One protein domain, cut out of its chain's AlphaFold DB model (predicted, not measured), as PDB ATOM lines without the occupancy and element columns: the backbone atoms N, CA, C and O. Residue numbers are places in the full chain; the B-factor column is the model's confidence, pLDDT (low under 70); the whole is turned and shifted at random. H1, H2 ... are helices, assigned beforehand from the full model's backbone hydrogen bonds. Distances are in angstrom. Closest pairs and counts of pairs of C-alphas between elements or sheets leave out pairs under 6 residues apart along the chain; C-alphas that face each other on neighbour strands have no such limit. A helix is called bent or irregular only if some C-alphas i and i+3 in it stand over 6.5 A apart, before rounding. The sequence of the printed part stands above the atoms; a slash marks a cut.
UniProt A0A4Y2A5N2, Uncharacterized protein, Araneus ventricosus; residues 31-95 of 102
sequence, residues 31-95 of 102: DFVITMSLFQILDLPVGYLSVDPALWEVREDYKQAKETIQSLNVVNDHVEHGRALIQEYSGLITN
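AT A GLANCE: This is residues 31 to 95 of the 102 residues of an uncharacterized protein of Araneus ventricosus (UniProt A0A4Y2A5N2). A small head, with helices H1 to H4, has a long arm: residues 73 to 95, with H5, stick out from it and touch no other part. In the head, short H2 and H3 meet H4 near its first residues, while H1 lies off to one side. The printed part has 65 residues, five named helices in the order H1 to H5 and no named strand; the class is all helix. The whole is extended, with a radius of gyration of the C-alphas of 18.6 A, and spans 57 by 26 by 20 A.

HOW THE PARTS SIT: H1, residues 35 to 41, is apart from H2, residues 47 to 50. H2 is close to but not clearly touching H3, residues 53 to 58; their closest C-alphas, Tyr 48 and Trp 56, are 6.4 A apart. H2 only just touches H4, residues 60 to 71, with 3 pairs of C-alphas within 8 A; H4 meets it with residues 61 to 62 alone, and the closest C-alphas, Tyr 48 and Tyr 62, are 5.9 A apart. H3 and H4 touch only at the corner, and only just, with 3 pairs within 8 A; H4 takes part with residues 62 to 63 alone. Their closest C-alphas, Trp 56 and Tyr 62, are 5.8 A apart, and their lines are about perpendicular at 89 degrees. H5, residues 77 to 93, is apart from the other four helices. Each O i to N i+4 pair is within hydrogen-bond range in H1, H4 and H5; H3 has 0 of 2, with 2 of 3 O i to N i+3 pairs, and H2 is too short for an i+4 pair.

IN THESE COORDINATES: H1 begins at C-alpha 35, (-26.178, -88.058, -46.901), and is 10.2 A long. H2 measures 6.1 A and H3 10.1 A; H3 is irregular, with C-alphas 54 and 57 7.4 A apart. H4 is 16.5 A long, and H5, 23.6 A, ends at C-alpha 93, (-29.325, -122.267, -25.629).

THE WHOLE: The C-alphas farthest apart, Val 51 and Asn 95, are 56.8 A from each other. The printed part has no cut, and its four links between helices are tight. Without residues 73 to 95 the body spans 30 by 21 by 13 A. Mean pLDDT of the printed part is 78.6; it is under 70 in residues 31 to 35, 73 to 83 and 92 to 95.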
ATOM      1  N   ASP A  31     -24.760 -87.369 -37.051       64.50
ATOM      2  CA  ASP A  31     -23.331 -87.646 -37.272       64.50
ATOM      3  C   ASP A  31     -23.096 -88.895 -38.143       64.50
ATOM      4  O   ASP A  31     -21.990 -89.124 -38.641       64.50
ATOM      5  N   PHE A  32     -24.138 -89.706 -38.341       60.75
ATOM      6  CA  PHE A  32     -24.185 -90.813 -39.300       60.75
ATOM      7  C   PHE A  32     -24.988 -90.461 -40.557       60.75
ATOM      8  O   PHE A  32     -24.996 -91.236 -41.516       60.75
ATOM      9  N   VAL A  33     -25.634 -89.290 -40.590       60.12
ATOM     10  CA  VAL A  33     -26.269 -88.734 -41.786       60.12
ATOM     11  C   VAL A  33     -25.163 -88.146 -42.664       60.12
ATOM     12  O   VAL A  33     -24.987 -86.945 -42.829       60.12
ATOM     13  N   ILE A  34     -24.405 -89.048 -43.278       59.88
ATOM     14  CA  ILE A  34     -23.406 -88.771 -44.314       59.88
ATOM     15  C   ILE A  34     -24.149 -88.559 -45.645       59.88
ATOM     16  O   ILE A  34     -23.686 -88.999 -46.681       59.88
ATOM     17  N   THR A  35     -25.363 -87.997 -45.674       66.62
ATOM     18  CA  THR A  35     -26.178 -88.058 -46.901       66.62
ATOM     19  C   THR A  35     -25.506 -87.286 -48.023       66.62
ATOM     20  O   THR A  35     -25.200 -87.890 -49.039       66.62
ATOM     21  N   MET A  36     -25.169 -86.006 -47.833       71.06
ATOM     22  CA  MET A  36     -24.512 -85.206 -48.881       71.06
ATOM     23  C   MET A  36     -23.044 -85.559 -49.114       71.06
ATOM     24  O   MET A  36     -22.606 -85.630 -50.261       71.06
ATOM     25  N   SER A  37     -22.289 -85.815 -48.049       76.94
ATOM     26  CA  SER A  37     -20.889 -86.225 -48.165       76.94
ATOM     27  C   SER A  37     -20.750 -87.578 -48.862       76.94
ATOM     28  O   SER A  37     -19.785 -87.769 -49.589       76.94
ATOM     29  N   LEU A  38     -21.725 -88.487 -48.743       79.19
ATOM     30  CA  LEU A  38     -21.734 -89.751 -49.481       79.19
ATOM     31  C   LEU A  38     -21.884 -89.525 -50.986       79.19
ATOM     32  O   LEU A  38     -21.128 -90.120 -51.749       79.19
ATOM     33  N   PHE A  39     -22.797 -88.643 -51.419       85.31
ATOM     34  CA  PHE A  39     -22.910 -88.302 -52.843       85.31
ATOM     35  C   PHE A  39     -21.613 -87.676 -53.369       85.31
ATOM     36  O   PHE A  39     -21.203 -88.001 -54.473       85.31
ATOM     37  N   GLN A  40     -20.922 -86.853 -52.572       84.56
ATOM     38  CA  GLN A  40     -19.619 -86.288 -52.954       84.56
ATOM     39  C   GLN A  40     -18.507 -87.343 -53.023       84.56
ATOM     40  O   GLN A  40     -17.732 -87.352 -53.973       84.56
ATOM     41  N   ILE A  41     -18.421 -88.235 -52.032       84.94
ATOM     42  CA  ILE A  41     -17.411 -89.305 -51.974       84.94
ATOM     43  C   ILE A  41     -17.565 -90.270 -53.153       84.94
ATOM     44  O   ILE A  41     -16.570 -90.755 -53.688       84.94
ATOM     45  N   LEU A  42     -18.806 -90.552 -53.543       86.06
ATOM     46  CA  LEU A  42     -19.143 -91.464 -54.632       86.06
ATOM     47  C   LEU A  42     -19.282 -90.762 -55.996       86.06
ATOM     48  O   LEU A  42     -19.654 -91.424 -56.961       86.06
ATOM     49  N   ASP A  43     -19.007 -89.454 -56.063       90.12
ATOM     50  CA  ASP A  43     -19.155 -88.605 -57.257       90.12
ATOM     51  C   ASP A  43     -20.519 -88.778 -57.958       90.12
ATOM     52  O   ASP A  43     -20.642 -88.914 -59.175       90.12
ATOM     53  N   LEU A  44     -21.577 -88.835 -57.149       91.44
ATOM     54  CA  LEU A  44     -22.936 -89.047 -57.616       91.44
ATOM     55  C   LEU A  44     -23.588 -87.714 -57.979       91.44
ATOM     56  O   LEU A  44     -23.503 -86.745 -57.214       91.44
ATOM     57  N   PRO A  45     -24.328 -87.654 -59.094       92.38
ATOM     58  CA  PRO A  45     -25.072 -86.458 -59.432       92.38
ATOM     59  C   PRO A  45     -26.196 -86.226 -58.411       92.38
ATOM     60  O   PRO A  45     -26.928 -87.140 -58.058       92.38
ATOM     61  N   VAL A  46     -26.357 -84.985 -57.949       91.81
ATOM     62  CA  VAL A  46     -27.353 -84.612 -56.920       91.81
ATOM     63  C   VAL A  46     -28.528 -83.798 -57.467       91.81
ATOM     64  O   VAL A  46     -29.443 -83.449 -56.726       91.81
ATOM     65  N   GLY A  47     -28.527 -83.488 -58.768       91.19
ATOM     66  CA  GLY A  47     -29.525 -82.621 -59.406       91.19
ATOM     67  C   GLY A  47     -30.965 -83.099 -59.201       91.19
ATOM     68  O   GLY A  47     -31.856 -82.291 -58.930       91.19
ATOM     69  N   TYR A  48     -31.186 -84.413 -59.253       92.00
ATOM     70  CA  TYR A  48     -32.501 -85.019 -59.063       92.00
ATOM     71  C   TYR A  48     -33.074 -84.832 -57.650       92.00
ATOM     72  O   TYR A  48     -34.293 -84.831 -57.501       92.00
ATOM     73  N   LEU A  49     -32.241 -84.595 -56.627       90.81
ATOM     74  CA  LEU A  49     -32.691 -84.421 -55.237       90.81
ATOM     75  C   LEU A  49     -33.524 -83.150 -55.021       90.81
ATOM     76  O   LEU A  49     -34.240 -83.043 -54.031       90.81
ATOM     77  N   SER A  50     -33.438 -82.193 -55.945       91.31
ATOM     78  CA  SER A  50     -34.219 -80.948 -55.928       91.31
ATOM     79  C   SER A  50     -35.595 -81.059 -56.592       91.31
ATOM     80  O   SER A  50     -36.324 -80.072 -56.676       91.31
ATOM     81  N   VAL A  51     -35.949 -82.243 -57.097       91.81
ATOM     82  CA  VAL A  51     -37.168 -82.483 -57.874       91.81
ATOM     83  C   VAL A  51     -38.016 -83.553 -57.198       91.81
ATOM     84  O   VAL A  51     -37.492 -84.400 -56.475       91.81
ATOM     85  N   ASP A  52     -39.326 -83.503 -57.444       93.12
ATOM     86  CA  ASP A  52     -40.292 -84.475 -56.934       93.12
ATOM     87  C   ASP A  52     -39.812 -85.925 -57.180       93.12
ATOM     88  O   ASP A  52     -39.511 -86.274 -58.331       93.12
ATOM     89  N   PRO A  53     -39.749 -86.775 -56.134       92.44
ATOM     90  CA  PRO A  53     -39.405 -88.191 -56.248       92.44
ATOM     91  C   PRO A  53     -40.210 -88.966 -57.294       92.44
ATOM     92  O   PRO A  53     -39.682 -89.894 -57.905       92.44
ATOM     93  N   ALA A  54     -41.456 -88.568 -57.566       95.44
ATOM     94  CA  ALA A  54     -42.285 -89.168 -58.610       95.44
ATOM     95  C   ALA A  54     -41.681 -89.020 -60.019       95.44
ATOM     96  O   ALA A  54     -42.012 -89.789 -60.921       95.44
ATOM     97  N   LEU A  55     -40.783 -88.048 -60.216       94.38
ATOM     98  CA  LEU A  55     -40.105 -87.782 -61.484       94.38
ATOM     99  C   LEU A  55     -38.698 -88.389 -61.555       94.38
ATOM    100  O   LEU A  55     -38.042 -88.255 -62.582       94.38
ATOM    101  N   TRP A  56     -38.201 -89.044 -60.507       95.62
ATOM    102  CA  TRP A  56     -36.819 -89.535 -60.487       95.62
ATOM    103  C   TRP A  56     -36.551 -90.596 -61.558       95.62
ATOM    104  O   TRP A  56     -35.569 -90.484 -62.283       95.62
ATOM    105  N   GLU A  57     -37.452 -91.564 -61.744       94.94
ATOM    106  CA  GLU A  57     -37.260 -92.677 -62.695       94.94
ATOM    107  C   GLU A  57     -37.126 -92.225 -64.163       94.94
ATOM    108  O   GLU A  57     -36.547 -92.937 -64.988       94.94
ATOM    109  N   VAL A  58     -37.623 -91.032 -64.513       95.38
ATOM    110  CA  VAL A  58     -37.476 -90.474 -65.870       95.38
ATOM    111  C   VAL A  58     -36.208 -89.641 -66.044       95.38
ATOM    112  O   VAL A  58     -35.848 -89.326 -67.178       95.38
ATOM    113  N   ARG A  59     -35.516 -89.290 -64.956       95.69
ATOM    114  CA  ARG A  59     -34.307 -88.472 -65.014       95.69
ATOM    115  C   ARG A  59     -33.053 -89.314 -65.200       95.69
ATOM    116  O   ARG A  59     -32.876 -90.356 -64.578       95.69
ATOM    117  N   GLU A  60     -32.148 -88.809 -66.027       96.06
ATOM    118  CA  GLU A  60     -30.912 -89.517 -66.356       96.06
ATOM    119  C   GLU A  60     -29.880 -89.468 -65.223       96.06
ATOM    120  O   GLU A  60     -29.238 -90.471 -64.926       96.06
ATOM    121  N   ASP A  61     -29.788 -88.337 -64.518       95.06
ATOM    122  CA  ASP A  61     -28.911 -88.188 -63.353       95.06
ATOM    123  C   ASP A  61     -29.299 -89.142 -62.213       95.06
ATOM    124  O   ASP A  61     -28.432 -89.750 -61.588       95.06
ATOM    125  N   TYR A  62     -30.595 -89.357 -61.987       94.81
ATOM    126  CA  TYR A  62     -31.060 -90.367 -61.037       94.81
ATOM    127  C   TYR A  62     -30.664 -91.789 -61.451       94.81
ATOM    128  O   TYR A  62     -30.164 -92.548 -60.622       94.81
ATOM    129  N   LYS A  63     -30.865 -92.167 -62.721       95.50
ATOM    130  CA  LYS A  63     -30.514 -93.511 -63.210       95.50
ATOM    131  C   LYS A  63     -29.024 -93.792 -63.064       95.50
ATOM    132  O   LYS A  63     -28.665 -94.860 -62.581       95.50
ATOM    133  N   GLN A  64     -28.184 -92.817 -63.406       93.88
ATOM    134  CA  GLN A  64     -26.740 -92.914 -63.233       93.88
ATOM    135  C   GLN A  64     -26.369 -93.108 -61.757       93.88
ATOM    136  O   GLN A  64     -25.609 -94.014 -61.423       93.88
ATOM    137  N   ALA A  65     -26.941 -92.303 -60.855       91.50
ATOM    138  CA  ALA A  65     -26.678 -92.455 -59.427       91.50
ATOM    139  C   ALA A  65     -27.144 -93.822 -58.893       91.50
ATOM    140  O   ALA A  65     -26.440 -94.465 -58.114       91.50
ATOM    141  N   LYS A  66     -28.315 -94.290 -59.339       91.31
ATOM    142  CA  LYS A  66     -28.898 -95.590 -58.986       91.31
ATOM    143  C   LYS A  66     -28.019 -96.748 -59.450       91.31
ATOM    144  O   LYS A  66     -27.786 -97.658 -58.661       91.31
ATOM    145  N   GLU A  67     -27.509 -96.702 -60.676       92.19
ATOM    146  CA  GLU A  67     -26.596 -97.714 -61.214       92.19
ATOM    147  C   GLU A  67     -25.298 -97.780 -60.403       92.19
ATOM    148  O   GLU A  67     -24.901 -98.862 -59.967       92.19
ATOM    149  N   THR A  68     -24.687 -96.629 -60.100       88.88
ATOM    150  CA  THR A  68     -23.482 -96.579 -59.262       88.88
ATOM    151  C   THR A  68     -23.741 -97.186 -57.885       88.88
ATOM    152  O   THR A  68     -22.980 -98.049 -57.451       88.88
ATOM    153  N   ILE A  69     -24.841 -96.820 -57.217       86.88
ATOM    154  CA  ILE A  69     -25.206 -97.384 -55.909       86.88
ATOM    155  C   ILE A  69     -25.478 -98.893 -55.989       86.88
ATOM    156  O   ILE A  69     -25.060 -99.629 -55.101       86.88
ATOM    157  N   GLN A  70     -26.141 -99.376 -57.040       85.38
ATOM    158  CA  GLN A  70     -26.398-100.807 -57.239       85.38
ATOM    159  C   GLN A  70     -25.124-101.602 -57.543       85.38
ATOM    160  O   GLN A  70     -25.042-102.780 -57.203       85.38
ATOM    161  N   SER A  71     -24.135-100.966 -58.172       84.44
ATOM    162  CA  SER A  71     -22.829-101.565 -58.454       84.44
ATOM    163  C   SER A  71     -21.934-101.667 -57.218       84.44
ATOM    164  O   SER A  71     -20.983-102.454 -57.213       84.44
ATOM    165  N   LEU A  72     -22.233-100.903 -56.156       80.94
ATOM    166  CA  LEU A  72     -21.556-101.066 -54.880       80.94
ATOM    167  C   LEU A  72     -21.875-102.464 -54.366       80.94
ATOM    168  O   LEU A  72     -22.990-102.756 -53.931       80.94
ATOM    169  N   ASN A  73     -20.866-103.328 -54.389       63.81
ATOM    170  CA  ASN A  73     -20.913-104.607 -53.710       63.81
ATOM    171  C   ASN A  73     -20.856-104.330 -52.203       63.81
ATOM    172  O   ASN A  73     -19.812-104.462 -51.563       63.81
ATOM    173  N   VAL A  74     -21.976-103.872 -51.641       57.59
ATOM    174  CA  VAL A  74     -22.201-103.912 -50.205       57.59
ATOM    175  C   VAL A  74     -22.307-105.392 -49.911       57.59
ATOM    176  O   VAL A  74     -23.371-105.993 -50.056       57.59
ATOM    177  N   VAL A  75     -21.162-106.001 -49.601       47.59
ATOM    178  CA  VAL A  75     -21.095-107.341 -49.035       47.59
ATOM    179  C   VAL A  75     -21.897-107.226 -47.757       47.59
ATOM    180  O   VAL A  75     -21.401-106.773 -46.728       47.59
ATOM    181  N   ASN A  76     -23.190-107.509 -47.862       51.53
ATOM    182  CA  ASN A  76     -24.105-107.467 -46.752       51.53
ATOM    183  C   ASN A  76     -23.847-108.731 -45.943       51.53
ATOM    184  O   ASN A  76     -24.690-109.622 -45.843       51.53
ATOM    185  N   ASP A  77     -22.654-108.778 -45.356       55.06
ATOM    186  CA  ASP A  77     -22.265-109.723 -44.332       55.06
ATOM    187  C   ASP A  77     -23.279-109.640 -43.180       55.06
ATOM    188  O   ASP A  77     -23.395-110.576 -42.434       55.06
ATOM    189  N   HIS A  78     -24.153-108.626 -43.065       54.25
ATOM    190  CA  HIS A  78     -25.284-108.666 -42.122       54.25
ATOM    191  C   HIS A  78     -26.198-109.889 -42.268       54.25
ATOM    192  O   HIS A  78     -26.748-110.330 -41.263       54.25
ATOM    193  N   VAL A  79     -26.390-110.448 -43.469       58.81
ATOM    194  CA  VAL A  79     -27.191-111.680 -43.606       58.81
ATOM    195  C   VAL A  79     -26.397-112.886 -43.104       58.81
ATOM    196  O   VAL A  79     -26.949-113.735 -42.403       58.81
ATOM    197  N   GLU A  80     -25.100-112.961 -43.404       64.75
ATOM    198  CA  GLU A  80     -24.238-114.059 -42.953       64.75
ATOM    199  C   GLU A  80     -23.879-113.949 -41.465       64.75
ATOM    200  O   GLU A  80     -23.989-114.938 -40.749       64.75
ATOM    201  N   HIS A  81     -23.564-112.755 -40.978       65.00
ATOM    202  CA  HIS A  81     -23.386-112.354 -39.586       65.00
ATOM    203  C   HIS A  81     -24.677-112.506 -38.780       65.00
ATOM    204  O   HIS A  81     -24.642-113.022 -37.671       65.00
ATOM    205  N   GLY A  82     -25.837-112.140 -39.334       64.06
ATOM    206  CA  GLY A  82     -27.135-112.394 -38.707       64.06
ATOM    207  C   GLY A  82     -27.407-113.892 -38.574       64.06
ATOM    208  O   GLY A  82     -27.831-114.361 -37.518       64.06
ATOM    209  N   ARG A  83     -27.076-114.674 -39.609       63.09
ATOM    210  CA  ARG A  83     -27.136-116.139 -39.552       63.09
ATOM    211  C   ARG A  83     -26.131-116.715 -38.549       63.09
ATOM    212  O   ARG A  83     -26.491-117.631 -37.819       63.09
ATOM    213  N   ALA A  84     -24.916-116.174 -38.480       71.56
ATOM    214  CA  ALA A  84     -23.882-116.589 -37.537       71.56
ATOM    215  C   ALA A  84     -24.294-116.300 -36.087       71.56
ATOM    216  O   ALA A  84     -24.171-117.183 -35.248       71.56
ATOM    217  N   LEU A  85     -24.881-115.130 -35.817       74.06
ATOM    218  CA  LEU A  85     -25.401-114.750 -34.504       74.06
ATOM    219  C   LEU A  85     -26.547-115.672 -34.064       74.06
ATOM    220  O   LEU A  85     -26.548-116.166 -32.940       74.06
ATOM    221  N   ILE A  86     -27.506-115.947 -34.956       76.50
ATOM    222  CA  ILE A  86     -28.612-116.878 -34.677       76.50
ATOM    223  C   ILE A  86     -28.074-118.289 -34.413       76.50
ATOM    224  O   ILE A  86     -28.553-118.974 -33.507       76.50
ATOM    225  N   GLN A  87     -27.079-118.731 -35.182       75.06
ATOM    226  CA  GLN A  87     -26.471-120.050 -35.035       75.06
ATOM    227  C   GLN A  87     -25.665-120.171 -33.731       75.06
ATOM    228  O   GLN A  87     -25.796-121.173 -33.030       75.06
ATOM    229  N   GLU A  88     -24.882-119.152 -33.381       76.31
ATOM    230  CA  GLU A  88     -24.124-119.077 -32.128       76.31
ATOM    231  C   GLU A  88     -25.067-119.037 -30.919       76.31
ATOM    232  O   GLU A  88     -24.925-119.835 -29.996       76.31
ATOM    233  N   TYR A  89     -26.101-118.194 -30.963       72.12
ATOM    234  CA  TYR A  89     -27.096-118.087 -29.897       72.12
ATOM    235  C   TYR A  89     -27.893-119.383 -29.698       72.12
ATOM    236  O   TYR A  89     -28.089-119.823 -28.566       72.12
ATOM    237  N   SER A  90     -28.293-120.048 -30.785       70.75
ATOM    238  CA  SER A  90     -28.980-121.342 -30.703       70.75
ATOM    239  C   SER A  90     -28.081-122.411 -30.066       70.75
ATOM    240  O   SER A  90     -28.542-123.158 -29.210       70.75
ATOM    241  N   GLY A  91     -26.785-122.447 -30.401       71.94
ATOM    242  CA  GLY A  91     -25.825-123.370 -29.779       71.94
ATOM    243  C   GLY A  91     -25.563-123.100 -28.289       71.94
ATOM    244  O   GLY A  91     -25.269-124.033 -27.538       71.94
ATOM    245  N   LEU A  92     -25.704-121.846 -27.846       69.12
ATOM    246  CA  LEU A  92     -25.622-121.468 -26.432       69.12
ATOM    247  C   LEU A  92     -26.875-121.888 -25.647       69.12
ATOM    248  O   LEU A  92     -26.745-122.326 -24.508       69.12
ATOM    249  N   ILE A  93     -28.067-121.817 -26.254       61.22
ATOM    250  CA  ILE A  93     -29.325-122.267 -25.629       61.22
ATOM    251  C   ILE A  93     -29.407-123.800 -25.561       61.22
ATOM    252  O   ILE A  93     -29.863-124.349 -24.562       61.22
ATOM    253  N   THR A  94     -28.953-124.516 -26.595       56.19
ATOM    254  CA  THR A  94     -29.067-125.988 -26.672       56.19
ATOM    255  C   THR A  94     -28.120-126.742 -25.720       56.19
ATOM    256  O   THR A  94     -28.206-127.958 -25.622       56.19
ATOM    257  N   ASN A  95     -27.254-126.063 -24.957       54.53
ATOM    258  CA  ASN A  95     -26.449-126.718 -23.913       54.53
ATOM    259  C   ASN A  95     -27.160-126.865 -22.554       54.53
ATOM    260  O   ASN A  95     -26.572-127.427 -21.632       54.53
TER     261      ASN A  95